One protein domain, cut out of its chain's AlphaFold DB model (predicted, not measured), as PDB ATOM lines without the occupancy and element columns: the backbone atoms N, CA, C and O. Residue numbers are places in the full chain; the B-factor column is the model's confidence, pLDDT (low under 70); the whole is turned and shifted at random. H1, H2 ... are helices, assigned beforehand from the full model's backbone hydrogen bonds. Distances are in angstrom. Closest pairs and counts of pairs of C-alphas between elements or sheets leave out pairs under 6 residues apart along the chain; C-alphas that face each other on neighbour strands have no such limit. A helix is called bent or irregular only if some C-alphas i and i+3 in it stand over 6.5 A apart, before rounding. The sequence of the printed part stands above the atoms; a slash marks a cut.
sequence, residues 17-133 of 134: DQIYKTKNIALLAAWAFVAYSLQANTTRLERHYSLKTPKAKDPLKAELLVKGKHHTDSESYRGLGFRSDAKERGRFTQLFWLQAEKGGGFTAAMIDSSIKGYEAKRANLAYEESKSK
ATOM      1  N   ASP A  17      34.004  -8.455  39.562       67.19
ATOM      2  CA  ASP A  17      32.876  -7.524  39.426       67.19
ATOM      3  C   ASP A  17      32.662  -7.015  37.993       67.19
ATOM      4  O   ASP A  17      31.526  -6.878  37.549       67.19
ATOM      5  N   GLN A  18      33.732  -6.752  37.238       72.56
ATOM      6  CA  GLN A  18      33.624  -6.301  35.844       72.56
ATOM      7  C   GLN A  18      33.112  -7.426  34.944       72.56
ATOM      8  O   GLN A  18      32.254  -7.206  34.092       72.56
ATOM      9  N   ILE A  19      33.585  -8.649  35.184       69.06
ATOM     10  CA  ILE A  19      33.206  -9.831  34.409       69.06
ATOM     11  C   ILE A  19      31.717 -10.132  34.599       69.06
ATOM     12  O   ILE A  19      31.008 -10.364  33.621       69.06
ATOM     13  N   TYR A  20      31.224 -10.103  35.839       71.44
ATOM     14  CA  TYR A  20      29.821 -10.408  36.129       71.44
ATOM     15  C   TYR A  20      28.855  -9.311  35.665       71.44
ATOM     16  O   TYR A  20      27.746  -9.633  35.244       71.44
ATOM     17  N   LYS A  21      29.284  -8.042  35.623       74.62
ATOM     18  CA  LYS A  21      28.470  -6.931  35.094       74.62
ATOM     19  C   LYS A  21      28.051  -7.136  33.637       74.62
ATOM     20  O   LYS A  21      26.909  -6.860  33.283       74.62
ATOM     21  N   THR A  22      28.938  -7.687  32.808       71.44
ATOM     22  CA  THR A  22      28.631  -7.993  31.396       71.44
ATOM     23  C   THR A  22      27.665  -9.169  31.214       71.44
ATOM     24  O   THR A  22      27.167  -9.388  30.113       71.44
ATOM     25  N   LYS A  23      27.379  -9.918  32.286       75.38
ATOM     26  CA  LYS A  23      26.472 -11.078  32.305       75.38
ATOM     27  C   LYS A  23      25.166 -10.800  33.047       75.38
ATOM     28  O   LYS A  23      24.410 -11.723  33.339       75.38
ATOM     29  N   ASN A  24      24.915  -9.543  33.399       86.19
ATOM     30  CA  ASN A  24      23.754  -9.177  34.185       86.19
ATOM     31  C   ASN A  24      22.456  -9.348  33.374       86.19
ATOM     32  O   ASN A  24      22.347  -8.872  32.244       86.19
ATOM     33  N   ILE A  25      21.448  -9.986  33.974       89.38
ATOM     34  CA  ILE A  25      20.132 -10.207  33.353       89.38
ATOM     35  C   ILE A  25      19.446  -8.883  32.989       89.38
ATOM     36  O   ILE A  25      18.795  -8.807  31.951       89.38
ATOM     37  N   ALA A  26      19.612  -7.822  33.785       92.12
ATOM     38  CA  ALA A  26      19.046  -6.512  33.472       92.12
ATOM     39  C   ALA A  26      19.639  -5.909  32.194       92.12
ATOM     40  O   ALA A  26      18.906  -5.299  31.418       92.12
ATOM     41  N   LEU A  27      20.934  -6.129  31.951       91.94
ATOM     42  CA  LEU A  27      21.595  -5.718  30.715       91.94
ATOM     43  C   LEU A  27      21.011  -6.480  29.521       91.94
ATOM     44  O   LEU A  27      20.641  -5.859  28.527       91.94
ATOM     45  N   LEU A  28      20.881  -7.805  29.629       91.81
ATOM     46  CA  LEU A  28      20.340  -8.640  28.553       91.81
ATOM     47  C   LEU A  28      18.879  -8.289  28.232       91.81
ATOM     48  O   LEU A  28      18.527  -8.114  27.067       91.81
ATOM     49  N   ALA A  29      18.044  -8.152  29.263       94.44
ATOM     50  CA  ALA A  29      16.633  -7.811  29.114       94.44
ATOM     51  C   ALA A  29      16.448  -6.430  28.470       94.44
ATOM     52  O   ALA A  29      15.647  -6.280  27.550       94.44
ATOM     53  N   ALA A  30      17.217  -5.432  28.914       95.50
ATOM     54  CA  ALA A  30      17.167  -4.091  28.344       95.50
ATOM     55  C   ALA A  30      17.644  -4.057  26.885       95.50
ATOM     56  O   ALA A  30      17.030  -3.382  26.062       95.50
ATOM     57  N   TRP A  31      18.699  -4.806  26.551       95.00
ATOM     58  CA  TRP A  31      19.166  -4.928  25.171       95.00
ATOM     59  C   TRP A  31      18.082  -5.533  24.270       95.00
ATOM     60  O   TRP A  31      17.730  -4.946  23.251       95.00
ATOM     61  N   ALA A  32      17.477  -6.651  24.682       96.06
ATOM     62  CA  ALA A  32      16.419  -7.303  23.910       96.06
ATOM     63  C   ALA A  32      15.186  -6.397  23.733       96.06
ATOM     64  O   ALA A  32      14.639  -6.295  22.635       96.06
ATOM     65  N   PHE A  33      14.785  -5.695  24.795       97.31
ATOM     66  CA  PHE A  33      13.672  -4.748  24.762       97.31
ATOM     67  C   PHE A  33      13.917  -3.586  23.788       97.31
ATOM     68  O   PHE A  33      13.036  -3.238  22.996       97.31
ATOM     69  N   VAL A  34      15.113  -2.989  23.820       97.31
ATOM     70  CA  VAL A  34      15.465  -1.885  22.918       97.31
ATOM     71  C   VAL A  34      15.586  -2.374  21.476       97.31
ATOM     72  O   VAL A  34      15.066  -1.711  20.584       97.31
ATOM     73  N   ALA A  35      16.174  -3.547  21.236       97.31
ATOM     74  CA  ALA A  35      16.231  -4.141  19.901       97.31
ATOM     75  C   ALA A  35      14.831  -4.323  19.290       97.31
ATOM     76  O   ALA A  35      14.601  -3.914  18.154       97.31
ATOM     77  N   TYR A  36      13.879  -4.866  20.060       97.56
ATOM     78  CA  TYR A  36      12.489  -4.998  19.615       97.56
ATOM     79  C   TYR A  36      11.843  -3.634  19.335       97.56
ATOM     80  O   TYR A  36      11.236  -3.423  18.288       97.56
ATOM     81  N   SER A  37      12.046  -2.669  20.234       97.62
ATOM     82  CA  SER A  37      11.485  -1.316  20.104       97.62
ATOM     83  C   SER A  37      12.014  -0.551  18.882       97.62
ATOM     84  O   SER A  37      11.386   0.400  18.424       97.62
ATOM     85  N   LEU A  38      13.174  -0.945  18.352       97.69
ATOM     86  CA  LEU A  38      13.821  -0.319  17.202       97.69
ATOM     87  C   LEU A  38      13.548  -1.040  15.875       97.69
ATOM     88  O   LEU A  38      14.098  -0.620  14.863       97.69
ATOM     89  N   GLN A  39      12.700  -2.077  15.833       96.88
ATOM     90  CA  GLN A  39      12.447  -2.856  14.607       96.88
ATOM     91  C   GLN A  39      12.007  -2.005  13.406       96.88
ATOM     92  O   GLN A  39      12.429  -2.267  12.284       96.88
ATOM     93  N   ALA A  40      11.222  -0.950  13.639       96.81
ATOM     94  CA  ALA A  40      10.780  -0.023  12.594       96.81
ATOM     95  C   ALA A  40      11.824   1.054  12.222       96.81
ATOM     96  O   ALA A  40      11.609   1.828  11.294       96.81
ATOM     97  N   ASN A  41      12.950   1.139  12.940       97.56
ATOM     98  CA  ASN A  41      14.016   2.116  12.709       97.56
ATOM     99  C   ASN A  41      15.341   1.397  12.429       97.56
ATOM    100  O   ASN A  41      16.177   1.218  13.319       97.56
ATOM    101  N   THR A  42      15.532   1.014  11.167       96.44
ATOM    102  CA  THR A  42      16.684   0.229  10.699       96.44
ATOM    103  C   THR A  42      18.022   0.878  11.056       96.44
ATOM    104  O   THR A  42      18.887   0.214  11.616       96.44
ATOM    105  N   THR A  43      18.167   2.193  10.869       96.81
ATOM    106  CA  THR A  43      19.396   2.935  11.201       96.81
ATOM    107  C   THR A  43      19.789   2.800  12.674       96.81
ATOM    108  O   THR A  43      20.954   2.568  13.009       96.81
ATOM    109  N   ARG A  44      18.833   2.965  13.594       97.25
ATOM    110  CA  ARG A  44      19.097   2.811  15.033       97.25
ATOM    111  C   ARG A  44      19.317   1.358  15.412       97.25
ATOM    112  O   ARG A  44      20.168   1.077  16.253       97.25
ATOM    113  N   LEU A  45      18.572   0.449  14.795       97.00
ATOM    114  CA  LEU A  45      18.693  -0.981  15.028       97.00
ATOM    115  C   LEU A  45      20.086  -1.493  14.636       97.00
ATOM    116  O   LEU A  45      20.730  -2.194  15.414       97.00
ATOM    117  N   GLU A  46      20.601  -1.072  13.483       95.25
ATOM    118  CA  GLU A  46      21.963  -1.379  13.037       95.25
ATOM    119  C   GLU A  46      23.013  -0.857  14.021       95.25
ATOM    120  O   GLU A  46      23.913  -1.594  14.428       95.25
ATOM    121  N   ARG A  47      22.873   0.395  14.480       94.50
ATOM    122  CA  ARG A  47      23.746   0.969  15.519       94.50
ATOM    123  C   ARG A  47      23.680   0.168  16.814       94.50
ATOM    124  O   ARG A  47      24.721  -0.075  17.427       94.50
ATOM    125  N   HIS A  48      22.494  -0.267  17.217       95.25
ATOM    126  CA  HIS A  48      22.296  -1.069  18.415       95.25
ATOM    127  C   HIS A  48      22.989  -2.435  18.312       95.25
ATOM    128  O   HIS A  48      23.735  -2.833  19.210       95.25
ATOM    129  N   TYR A  49      22.845  -3.119  17.172       93.50
ATOM    130  CA  TYR A  49      23.542  -4.378  16.909       93.50
ATOM    131  C   TYR A  49      25.049  -4.212  16.712       93.50
ATOM    132  O   TYR A  49      25.794  -5.149  17.002       93.50
ATOM    133  N   SER A  50      25.528  -3.042  16.276       90.00
ATOM    134  CA  SER A  50      26.961  -2.780  16.074       90.00
ATOM    135  C   SER A  50      27.790  -2.879  17.361       90.00
ATOM    136  O   SER A  50      29.002  -3.082  17.288       90.00
ATOM    137  N   LEU A  51      27.147  -2.846  18.538       85.81
ATOM    138  CA  LEU A  51      27.793  -3.142  19.821       85.81
ATOM    139  C   LEU A  51      28.455  -4.526  19.843       85.81
ATOM    140  O   LEU A  51      29.426  -4.718  20.564       85.81
ATOM    141  N   LYS A  52      27.984  -5.484  19.035       79.31
ATOM    142  CA  LYS A  52      28.594  -6.817  18.946       79.31
ATOM    143  C   LYS A  52      29.950  -6.831  18.239       79.31
ATOM    144  O   LYS A  52      30.619  -7.856  18.307       79.31
ATOM    145  N   THR A  53      30.330  -5.752  17.545       68.81
ATOM    146  CA  THR A  53      31.534  -5.687  16.704       68.81
ATOM    147  C   THR A  53      32.658  -4.936  17.435       68.81
ATOM    148  O   THR A  53      32.765  -3.709  17.342       68.81
ATOM    149  N   PRO A  54      33.508  -5.639  18.196       60.59
ATOM    150  CA  PRO A  54      34.591  -5.032  18.957       60.59
ATOM    151  C   PRO A  54      35.708  -4.551  18.021       60.59
ATOM    152  O   PRO A  54      36.253  -5.333  17.252       60.59
ATOM    153  N   LYS A  55      36.102  -3.274  18.119       58.53
ATOM    154  CA  LYS A  55      37.293  -2.767  17.405       58.53
ATOM    155  C   LYS A  55      38.614  -2.967  18.166       58.53
ATOM    156  O   LYS A  55      39.649  -2.935  17.522       58.53
ATOM    157  N   ALA A  56      38.597  -3.160  19.497       54.66
ATOM    158  CA  ALA A  56      39.797  -3.472  20.315       54.66
ATOM    159  C   ALA A  56      39.533  -3.649  21.833       54.66
ATOM    160  O   ALA A  56      40.373  -4.197  22.541       54.66
ATOM    161  N   LYS A  57      38.409  -3.150  22.372       65.19
ATOM    162  CA  LYS A  57      38.069  -3.179  23.813       65.19
ATOM    163  C   LYS A  57      36.702  -3.818  24.051       65.19
ATOM    164  O   LYS A  57      35.915  -3.909  23.110       65.19
ATOM    165  N   ASP A  58      36.442  -4.220  25.302       70.19
ATOM    166  CA  ASP A  58      35.133  -4.703  25.761       70.19
ATOM    167  C   ASP A  58      34.018  -3.778  25.229       70.19
ATOM    168  O   ASP A  58      34.010  -2.587  25.564       70.19
ATOM    169  N   PRO A  59      33.101  -4.279  24.381       71.00
ATOM    170  CA  PRO A  59      32.062  -3.455  23.773       71.00
ATOM    171  C   PRO A  59      31.108  -2.837  24.800       71.00
ATOM    172  O   PRO A  59      30.554  -1.764  24.554       71.00
ATOM    173  N   LEU A  60      30.951  -3.479  25.962       81.25
ATOM    174  CA  LEU A  60      30.101  -3.010  27.055       81.25
ATOM    175  C   LEU A  60      30.855  -2.110  28.041       81.25
ATOM    176  O   LEU A  60      30.227  -1.547  28.937       81.25
ATOM    177  N   LYS A  61      32.177  -1.955  27.868       83.56
ATOM    178  CA  LYS A  61      33.071  -1.146  28.707       83.56
ATOM    179  C   LYS A  61      32.738  -1.279  30.191       83.56
ATOM    180  O   LYS A  61      32.381  -0.293  30.850       83.56
ATOM    181  N   ALA A  62      32.816  -2.503  30.711       83.88
ATOM    182  CA  ALA A  62      32.466  -2.819  32.092       83.88
ATOM    183  C   ALA A  62      33.167  -1.907  33.114       83.88
ATOM    184  O   ALA A  62      32.602  -1.590  34.162       83.88
ATOM    185  N   GLU A  63      34.370  -1.419  32.802       84.75
ATOM    186  CA  GLU A  63      35.113  -0.457  33.613       84.75
ATOM    187  C   GLU A  63      34.398   0.890  33.801       84.75
ATOM    188  O   GLU A  63      34.580   1.539  34.834       84.75
ATOM    189  N   LEU A  64      33.582   1.311  32.831       88.19
ATOM    190  CA  LEU A  64      32.779   2.528  32.917       88.19
ATOM    191  C   LEU A  64      31.472   2.281  33.671       88.19
ATOM    192  O   LEU A  64      31.057   3.134  34.454       88.19
ATOM    193  N   LEU A  65      30.853   1.110  33.493       89.19
ATOM    194  CA  LEU A  65      29.604   0.748  34.174       89.19
ATOM    195  C   LEU A  65      29.766   0.751  35.703       89.19
ATOM    196  O   LEU A  65      28.908   1.267  36.413       89.19
ATOM    197  N   VAL A  66      30.913   0.280  36.212       86.69
ATOM    198  CA  VAL A  66      31.254   0.312  37.652       86.69
ATOM    199  C   VAL A  66      31.198   1.732  38.234       86.69
ATOM    200  O   VAL A  66      30.899   1.902  39.413       86.69
ATOM    201  N   LYS A  67      31.481   2.760  37.428       88.25
ATOM    202  CA  LYS A  67      31.480   4.161  37.873       88.25
ATOM    203  C   LYS A  67      30.102   4.821  37.778       88.25
ATOM    204  O   LYS A  67      29.920   5.899  38.333       88.25
ATOM    205  N   GLY A  68      29.148   4.203  37.079       90.31
ATOM    206  CA  GLY A  68      27.812   4.754  36.869       90.31
ATOM    207  C   GLY A  68      26.961   4.679  38.132       90.31
ATOM    208  O   GLY A  68      26.453   3.605  38.459       90.31
ATOM    209  N   LYS A  69      26.785   5.813  38.814       92.62
ATOM    210  CA  LYS A  69      25.950   5.969  40.013       92.62
ATOM    211  C   LYS A  69      25.257   7.330  40.043       92.62
ATOM    212  O   LYS A  69      25.745   8.287  39.450       92.62
ATOM    213  N   HIS A  70      24.145   7.402  40.759       94.19
ATOM    214  CA  HIS A  70      23.392   8.613  41.059       94.19
ATOM    215  C   HIS A  70      23.503   8.963  42.548       94.19
ATOM    216  O   HIS A  70      23.777   8.089  43.366       94.19
ATOM    217  N   HIS A  71      23.246  10.219  42.922       91.56
ATOM    218  CA  HIS A  71      23.285  10.648  44.328       91.56
ATOM    219  C   HIS A  71      22.192   9.992  45.193       91.56
ATOM    220  O   HIS A  71      22.339   9.912  46.403       91.56
ATOM    221  N   THR A  72      21.116   9.495  44.574       89.69
ATOM    222  CA  THR A  72      20.053   8.727  45.251       89.69
ATOM    223  C   THR A  72      20.382   7.240  45.409       89.69
ATOM    224  O   THR A  72      19.558   6.473  45.908       89.69
ATOM    225  N   ASP A  73      21.547   6.787  44.937       91.25
ATOM    226  CA  ASP A  73      21.977   5.403  45.118       91.25
ATOM    227  C   ASP A  73      22.589   5.202  46.510       91.25
ATOM    228  O   ASP A  73      23.272   6.078  47.037       91.25
ATOM    229  N   SER A  74      22.367   4.024  47.102       90.62
ATOM    230  CA  SER A  74      22.937   3.676  48.408       90.62
ATOM    231  C   SER A  74      24.466   3.619  48.358       90.62
ATOM    232  O   SER A  74      25.037   3.245  47.335       90.62
ATOM    233  N   GLU A  75      25.150   3.864  49.478       88.56
ATOM    234  CA  GLU A  75      26.620   3.754  49.543       88.56
ATOM    235  C   GLU A  75      27.134   2.355  49.168       88.56
ATOM    236  O   GLU A  75      28.190   2.198  48.557       88.56
ATOM    237  N   SER A  76      26.341   1.321  49.463       89.00
ATOM    238  CA  SER A  76      26.621  -0.067  49.085       89.00
ATOM    239  C   SER A  76      26.487  -0.351  47.581       89.00
ATOM    240  O   SER A  76      26.807  -1.455  47.134       89.00
ATOM    241  N   TYR A  77      25.999   0.601  46.780       89.31
ATOM    242  CA  TYR A  77      25.797   0.419  45.349       89.31
ATOM    243  C   TYR A  77      27.128   0.435  44.585       89.31
ATOM    244  O   TYR A  77      27.880   1.406  44.588       89.31
ATOM    245  N   ARG A  78      27.406  -0.658  43.868       87.12
ATOM    246  CA  ARG A  78      28.671  -0.898  43.143       87.12
ATOM    247  C   ARG A  78      28.615  -0.474  41.671       87.12
ATOM    248  O   ARG A  78      29.293  -1.055  40.817       87.12
ATOM    249  N   GLY A  79      27.765   0.497  41.363       88.38
ATOM    250  CA  GLY A  79      27.547   1.001  40.013       88.38
ATOM    251  C   GLY A  79      26.719   0.078  39.118       88.38
ATOM    252  O   GLY A  79      26.422  -1.068  39.466       88.38
ATOM    253  N   LEU A  80      26.408   0.585  37.927       89.00
ATOM    254  CA  LEU A  80      25.530  -0.045  36.941       89.00
ATOM    255  C   LEU A  80      26.007  -1.454  36.539       89.00
ATOM    256  O   LEU A  80      27.206  -1.726  36.414       89.00
ATOM    257  N   GLY A  81      25.062  -2.372  36.371       85.12
ATOM    258  CA  GLY A  81      25.279  -3.791  36.109       85.12
ATOM    259  C   GLY A  81      25.534  -4.643  37.349       85.12
ATOM    260  O   GLY A  81      25.914  -5.802  37.191       85.12
ATOM    261  N   PHE A  82      25.383  -4.114  38.569       83.94
ATOM    262  CA  PHE A  82      25.569  -4.919  39.788       83.94
ATOM    263  C   PHE A  82      24.276  -5.589  40.266       83.94
ATOM    264  O   PHE A  82      24.319  -6.717  40.748       83.94
ATOM    265  N   ARG A  83      23.129  -4.916  40.126       87.25
ATOM    266  CA  ARG A  83      21.811  -5.434  40.536       87.25
ATOM    267  C   ARG A  83      20.987  -5.835  39.318       87.25
ATOM    268  O   ARG A  83      21.389  -5.578  38.194       87.25
ATOM    269  N   SER A  84      19.840  -6.468  39.526       86.62
ATOM    270  CA  SER A  84      18.916  -6.862  38.449       86.62
ATOM    271  C   SER A  84      17.491  -6.331  38.651       86.62
ATOM    272  O   SER A  84      16.552  -6.775  37.983       86.62
ATOM    273  N   ASP A  85      17.321  -5.378  39.570       90.56
ATOM    274  CA  ASP A  85      16.033  -4.780  39.913       90.56
ATOM    275  C   ASP A  85      15.444  -3.936  38.762       90.56
ATOM    276  O   ASP A  85      16.056  -3.721  37.713       90.56
ATOM    277  N   ALA A  86      14.195  -3.489  38.929       91.31
ATOM    278  CA  ALA A  86      13.498  -2.705  37.906       91.31
ATOM    279  C   ALA A  86      14.226  -1.394  37.570       91.31
ATOM    280  O   ALA A  86      14.230  -0.967  36.414       91.31
ATOM    281  N   LYS A  87      14.882  -0.797  38.569       92.88
ATOM    282  CA  LYS A  87      15.689   0.412  38.420       92.88
ATOM    283  C   LYS A  87      16.878   0.170  37.497       92.88
ATOM    284  O   LYS A  87      17.091   0.950  36.569       92.88
ATOM    285  N   GLU A  88      17.595  -0.934  37.685       92.94
ATOM    286  CA  GLU A  88      18.717  -1.293  36.822       92.94
ATOM    287  C   GLU A  88      18.274  -1.536  35.377       92.94
ATOM    288  O   GLU A  88      18.891  -1.027  34.439       92.94
ATOM    289  N   ARG A  89      17.163  -2.265  35.190       94.81
ATOM    290  CA  ARG A  89      16.586  -2.507  33.859       94.81
ATOM    291  C   ARG A  89      16.250  -1.196  33.156       94.81
ATOM    292  O   ARG A  89      16.636  -1.010  32.008       94.81
ATOM    293  N   GLY A  90      15.599  -0.266  33.853       95.31
ATOM    294  CA  GLY A  90      15.250   1.040  33.295       95.31
ATOM    295  C   GLY A  90      16.470   1.880  32.905       95.31
ATOM    296  O   GLY A  90      16.493   2.467  31.821       95.31
ATOM    297  N   ARG A  91      17.517   1.891  33.740       96.00
ATOM    298  CA  ARG A  91      18.785   2.580  33.442       96.00
ATOM    299  C   ARG A  91      19.482   1.985  32.218       96.00
ATOM    300  O   ARG A  91      19.907   2.736  31.341       96.00
ATOM    301  N   PHE A  92      19.550   0.656  32.108       96.06
ATOM    302  CA  PHE A  92      20.105   0.010  30.915       96.06
ATOM    303  C   PHE A  92      19.274   0.275  29.662       96.06
ATOM    304  O   PHE A  92      19.854   0.544  28.612       96.06
ATOM    305  N   THR A  93      17.942   0.261  29.754       97.00
ATOM    306  CA  THR A  93      17.074   0.607  28.621       97.00
ATOM    307  C   THR A  93      17.387   2.013  28.124       97.00
ATOM    308  O   THR A  93      17.568   2.217  26.926       97.00
ATOM    309  N   GLN A  94      17.542   2.979  29.035       97.06
ATOM    310  CA  GLN A  94      17.911   4.344  28.667       97.06
ATOM    311  C   GLN A  94      19.312   4.420  28.038       97.06
ATOM    312  O   GLN A  94      19.512   5.163  27.076       97.06
ATOM    313  N   LEU A  95      20.274   3.646  28.547       96.44
ATOM    314  CA  LEU A  95      21.638   3.588  28.016       96.44
ATOM    315  C   LEU A  95      21.668   3.034  26.590       96.44
ATOM    316  O   LEU A  95      22.260   3.647  25.703       96.44
ATOM    317  N   PHE A  96      21.012   1.898  26.357       96.56
ATOM    318  CA  PHE A  96      20.926   1.288  25.034       96.56
ATOM    319  C   PHE A  96      20.156   2.155  24.049       96.56
ATOM    320  O   PHE A  96      20.558   2.252  22.892       96.56
ATOM    321  N   TRP A  97      19.098   2.823  24.509       97.38
ATOM    322  CA  TRP A  97      18.372   3.776  23.687       97.38
ATOM    323  C   TRP A  97      19.299   4.899  23.217       97.38
ATOM    324  O   TRP A  97      19.486   5.045  22.013       97.38
ATOM    325  N   LEU A  98      19.963   5.607  24.144       96.50
ATOM    326  CA  LEU A  98      20.930   6.677  23.835       96.50
ATOM    327  C   LEU A  98      22.066   6.202  22.922       96.50
ATOM    328  O   LEU A  98      22.492   6.925  22.017       96.50
ATOM    329  N   GLN A  99      22.555   4.982  23.146       95.19
ATOM    330  CA  GLN A  99      23.562   4.364  22.293       95.19
ATOM    331  C   GLN A  99      23.046   4.172  20.867       95.19
ATOM    332  O   GLN A  99      23.766   4.496  19.927       95.19
ATOM    333  N   ALA A 100      21.816   3.699  20.686       96.00
ATOM    334  CA  ALA A 100      21.227   3.536  19.364       96.00
ATOM    335  C   ALA A 100      20.985   4.891  18.672       96.00
ATOM    336  O   ALA A 100      21.161   4.999  17.456       96.00
ATOM    337  N   GLU A 101      20.647   5.948  19.427       95.56
ATOM    338  CA  GLU A 101      20.485   7.299  18.867       95.56
ATOM    339  C   GLU A 101      21.813   7.841  18.329       95.56
ATOM    340  O   GLU A 101      21.881   8.287  17.183       95.56
ATOM    341  N   LYS A 102      22.875   7.771  19.141       93.81
ATOM    342  CA  LYS A 102      24.180   8.370  18.830       93.81
ATOM    343  C   LYS A 102      25.078   7.478  17.966       93.81
ATOM    344  O   LYS A 102      25.902   7.984  17.209       93.81
ATOM    345  N   GLY A 103      24.930   6.162  18.078       89.88
ATOM    346  CA  GLY A 103      25.864   5.171  17.552       89.88
ATOM    347  C   GLY A 103      27.149   5.040  18.380       89.88
ATOM    348  O   GLY A 103      27.389   5.765  19.348       89.88
ATOM    349  N   GLY A 104      27.998   4.089  17.984       87.94
ATOM    350  CA  GLY A 104      29.253   3.784  18.673       87.94
ATOM    351  C   GLY A 104      29.065   2.985  19.968       87.94
ATOM    352  O   GLY A 104      28.005   2.414  20.222       87.94
ATOM    353  N   GLY A 105      30.128   2.907  20.772       88.62
ATOM    354  CA  GLY A 105      30.119   2.222  22.069       88.62
ATOM    355  C   GLY A 105      29.804   3.156  23.238       88.62
ATOM    356  O   GLY A 105      29.754   4.377  23.088       88.62
ATOM    357  N   PHE A 106      29.670   2.590  24.438       91.00
ATOM    358  CA  PHE A 106      29.363   3.374  25.636       91.00
ATOM    359  C   PHE A 106      30.450   4.400  25.978       91.00
ATOM    360  O   PHE A 106      31.644   4.205  25.734       91.00
ATOM    361  N   THR A 107      30.042   5.513  26.576       92.25
ATOM    362  CA  THR A 107      30.939   6.538  27.122       92.25
ATOM    363  C   THR A 107      30.511   6.871  28.546       92.25
ATOM    364  O   THR A 107      29.361   6.640  28.915       92.25
ATOM    365  N   ALA A 108      31.418   7.427  29.353       92.12
ATOM    366  CA  ALA A 108      31.087   7.829  30.721       92.12
ATOM    367  C   ALA A 108      29.926   8.840  30.747       92.12
ATOM    368  O   ALA A 108      28.993   8.681  31.526       92.12
ATOM    369  N   ALA A 109      29.940   9.809  29.826       94.19
ATOM    370  CA  ALA A 109      28.866  10.789  29.674       94.19
ATOM    371  C   ALA A 109      27.527  10.142  29.290       94.19
ATOM    372  O   ALA A 109      26.486  10.552  29.792       94.19
ATOM    373  N   MET A 110      27.536   9.116  28.432       95.12
ATOM    374  CA  MET A 110      26.318   8.398  28.050       95.12
ATOM    375  C   MET A 110      25.744   7.599  29.225       95.12
ATOM    376  O   MET A 110      24.534   7.609  29.428       95.12
ATOM    377  N   ILE A 111      26.602   6.960  30.026       94.75
ATOM    378  CA  ILE A 111      26.184   6.240  31.235       94.75
ATOM    379  C   ILE A 111      25.580   7.216  32.250       94.75
ATOM    380  O   ILE A 111      24.453   7.002  32.691       94.75
ATOM    381  N   ASP A 112      26.270   8.313  32.562       95.62
ATOM    382  CA  ASP A 112      25.754   9.357  33.458       95.62
ATOM    383  C   ASP A 112      24.414   9.931  32.961       95.62
ATOM    384  O   ASP A 112      23.431   9.962  33.705       95.62
ATOM    385  N   SER A 113      24.332  10.272  31.671       96.50
ATOM    386  CA  SER A 113      23.103  10.784  31.049       96.50
ATOM    387  C   SER A 113      21.965   9.767  31.095       96.50
ATOM    388  O   SER A 113      20.819  10.141  31.319       96.50
ATOM    389  N   SER A 114      22.257   8.476  30.913       96.25
ATOM    390  CA  SER A 114      21.236   7.427  30.970       96.25
ATOM    391  C   SER A 114      20.650   7.256  32.369       96.25
ATOM    392  O   SER A 114      19.437   7.113  32.520       96.25
ATOM    393  N   ILE A 115      21.497   7.342  33.396       96.25
ATOM    394  CA  ILE A 115      21.086   7.263  34.794       96.25
ATOM    395  C   ILE A 115      20.217   8.471  35.143       96.25
ATOM    396  O   ILE A 115      19.094   8.292  35.609       96.25
ATOM    397  N   LYS A 116      20.686   9.687  34.845       96.44
ATOM    398  CA  LYS A 116      19.915  10.921  35.069       96.44
ATOM    399  C   LYS A 116      18.600  10.925  34.292       96.44
ATOM    400  O   LYS A 116      17.571  11.290  34.843       96.44
ATOM    401  N   GLY A 117      18.615  10.468  33.040       96.00
ATOM    402  CA  GLY A 117      17.420  10.372  32.203       96.00
ATOM    403  C   GLY A 117      16.378   9.403  32.763       96.00
ATOM    404  O   GLY A 117      15.186   9.698  32.726       96.00
ATOM    405  N   TYR A 118      16.811   8.272  33.329       96.50
ATOM    406  CA  TYR A 118      15.913   7.356  34.029       96.50
ATOM    407  C   TYR A 118      15.281   8.010  35.268       96.50
ATOM    408  O   TYR A 118      14.061   7.953  35.432       96.50
ATOM    409  N   GLU A 119      16.084   8.661  36.115       96.00
ATOM    410  CA  GLU A 119      15.576   9.326  37.325       96.00
ATOM    411  C   GLU A 119      14.635  10.492  36.979       96.00
ATOM    412  O   GLU A 119      13.585  10.636  37.598       96.00
ATOM    413  N   ALA A 120      14.938  11.267  35.933       96.38
ATOM    414  CA  ALA A 120      14.071  12.341  35.450       96.38
ATOM    415  C   ALA A 120      12.711  11.811  34.967       96.38
ATOM    416  O   ALA A 120      11.668  12.345  35.336       96.38
ATOM    417  N   LYS A 121      12.692  10.711  34.200       95.88
ATOM    418  CA  LYS A 121      11.437  10.063  33.779       95.88
ATOM    419  C   LYS A 121      10.628   9.561  34.972       95.88
ATOM    420  O   LYS A 121       9.415   9.729  34.998       95.88
ATOM    421  N   ARG A 122      11.292   8.970  35.968       95.12
ATOM    422  CA  ARG A 122      10.657   8.536  37.221       95.12
ATOM    423  C   ARG A 122      10.038   9.706  37.983       95.12
ATOM    424  O   ARG A 122       8.904   9.577  38.432       95.12
ATOM    425  N   ALA A 123      10.759  10.818  38.103       95.62
ATOM    426  CA  ALA A 123      10.269  12.024  38.762       95.62
ATOM    427  C   ALA A 123       9.052  12.612  38.035       95.62
ATOM    428  O   ALA A 123       8.050  12.911  38.677       95.62
ATOM    429  N   ASN A 124       9.094  12.684  36.701       97.31
ATOM    430  CA  ASN A 124       7.964  13.165  35.903       97.31
ATOM    431  C   ASN A 124       6.730  12.269  36.057       97.31
ATOM    432  O   ASN A 124       5.636  12.779  36.257       97.31
ATOM    433  N   LEU A 125       6.892  10.942  36.022       96.19
ATOM    434  CA  LEU A 125       5.770  10.020  36.233       96.19
ATOM    435  C   LEU A 125       5.138  10.193  37.621       96.19
ATOM    436  O   LEU A 125       3.917  10.203  37.733       96.19
ATOM    437  N   ALA A 126       5.956  10.366  38.664       96.06
ATOM    438  CA  ALA A 126       5.458  10.617  40.015       96.06
ATOM    439  C   ALA A 126       4.722  11.963  40.122       96.06
ATOM    440  O   ALA A 126       3.702  12.057  40.804       96.06
ATOM    441  N   TYR A 127       5.217  12.995  39.431       97.25
ATOM    442  CA  TYR A 127       4.550  14.290  39.345       97.25
ATOM    443  C   TYR A 127       3.181  14.181  38.661       97.25
ATOM    444  O   TYR A 127       2.195  14.641  39.230       97.25
ATOM    445  N   GLU A 128       3.095  13.526  37.499       97.56
ATOM    446  CA  GLU A 128       1.822  13.342  36.788       97.56
ATOM    447  C   GLU A 128       0.816  12.519  37.608       97.56
ATOM    448  O   GLU A 128      -0.360  12.869  37.669       97.56
ATOM    449  N   GLU A 129       1.270  11.477  38.316       96.88
ATOM    450  CA  GLU A 129       0.411  10.689  39.212       96.88
ATOM    451  C   GLU A 129      -0.098  11.511  40.408       96.88
ATOM    452  O   GLU A 129      -1.231  11.344  40.859       96.88
ATOM    453  N   SER A 130       0.733  12.406  40.946       96.81
ATOM    454  CA  SER A 130       0.305  13.328  42.001       96.81
ATOM    455  C   SER A 130      -0.683  14.359  41.466       96.81
ATOM    456  O   SER A 130      -1.642  14.697  42.153       96.81
ATOM    457  N   LYS A 131      -0.449  14.861  40.253       96.69
ATOM    458  CA  LYS A 131      -1.286  15.864  39.600       96.69
ATOM    459  C   LYS A 131      -2.669  15.316  39.257       96.69
ATOM    460  O   LYS A 131      -3.633  16.044  39.415       96.69
ATOM    461  N   SER A 132      -2.792  14.048  38.856       95.50
ATOM    462  CA  SER A 132      -4.092  13.429  38.551       95.50
ATOM    463  C   SER A 132      -4.983  13.186  39.778       95.50
ATOM    464  O   SER A 132      -6.118  12.745  39.623       95.50
ATOM    465  N   LYS A 133      -4.449  13.377  40.992       94.19
ATOM    466  CA  LYS A 133      -5.177  13.241  42.264       94.19
ATOM    467  C   LYS A 133      -5.689  14.586  42.797       94.19
ATOM    468  O   LYS A 133      -6.377  14.587  43.816       94.19
TER     469      LYS A 133
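What this domain is: This is residues 17 to 133 of the 134 residues of an uncharacterized protein of Rhizobium leguminosarum bv. viciae (UniProt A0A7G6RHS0). The longest helix, H6, crosses one side of a middle helix, H5, with its residues 110 to 118 and ends as an arm, residues 123 to 133 sticking out from the body. H2 packs on the other side of H5, H3 packs on residues 96 to 101 of H5, and the short H1 and H4 pack on each other away from H3. The printed part has 117 residues, with six named helices in the order H1 to H6 and no named strand, and its class is all helix. It is compact, with a radius of gyration of the C-alphas of 14.6 A, and spans 50 by 38 by 23 A.

Where its parts are: H6, residues 108 to 131, is 34.5 A long, from C-alpha 108 at (31.087, 7.829, 30.721) to C-alpha 131 at (-1.286, 15.864, 39.600). H5, residues 86 to 102, measures 24.5 A. H2, residues 25 to 37, measures 18.1 A, and H3, residues 42 to 52, measures 16.1 A. H1, residues 17 to 21, begins with C-alpha 17 at (32.876, -7.524, 39.426). H4 holds residues 62 to 65. H3 is neither bent nor irregular, but only just: C-alphas 48 and 51 are 6.0 A apart.

How they stand to each other: H5 is the hub, touching three other helices. H6 touches it with residues 110 to 118 alone, the closest C-alphas being those of Leu 95 and Ser 114, 4.9 A apart, at a steep tilt of 59 degrees, opposite ways. H2 touches H5 at Ala 30 and Thr 93, whose C-alphas are the closest at 4.7 A, at a steep tilt of 47 degrees, the same way. H3 touches residues 96 to 101 of H5 alone, the closest C-alphas being those of His 48 and Ala 100, 4.8 A apart; the steep tilt of 67 degrees, opposite ways, is only just short of about perpendicular. H2 and H3 form a helical hairpin at a shallow tilt of 25 degrees, opposite ways, but only just touch, with 3 pairs of C-alphas within 8 A; H2 touches H3 with residue 35 alone, and the closest C-alphas are those of Ala 35 and Leu 45, 6.3 A apart. H1 touches H4, the C-alphas of Gln 18 and Ala 62 being closest at 5.2 A. H4 only just touches H6, with 3 pairs of C-alphas within 8 A, the closest those of Leu 64 and Ala 108, 6.0 A apart. The helix packing is mostly crossed. H2 and H6 are apart. Each O i to N i+4 pair is within hydrogen-bond range in H1, H2, H5 and H6, and 5 of 7 are in H3; H4 is too short for such a pair.

The domain as a whole: The two C-alphas farthest apart, those of Ala 56 and Lys 133, are 52.8 A apart. Without residues 123 to 133, which stand free, the body spans 40 by 32 by 23 A. The link from H4 to H5, residues 66 to 85, is long. The printed part has no cut. Its mean pLDDT is 90.0, with residues 17, 19 and 53 to 57 under 70.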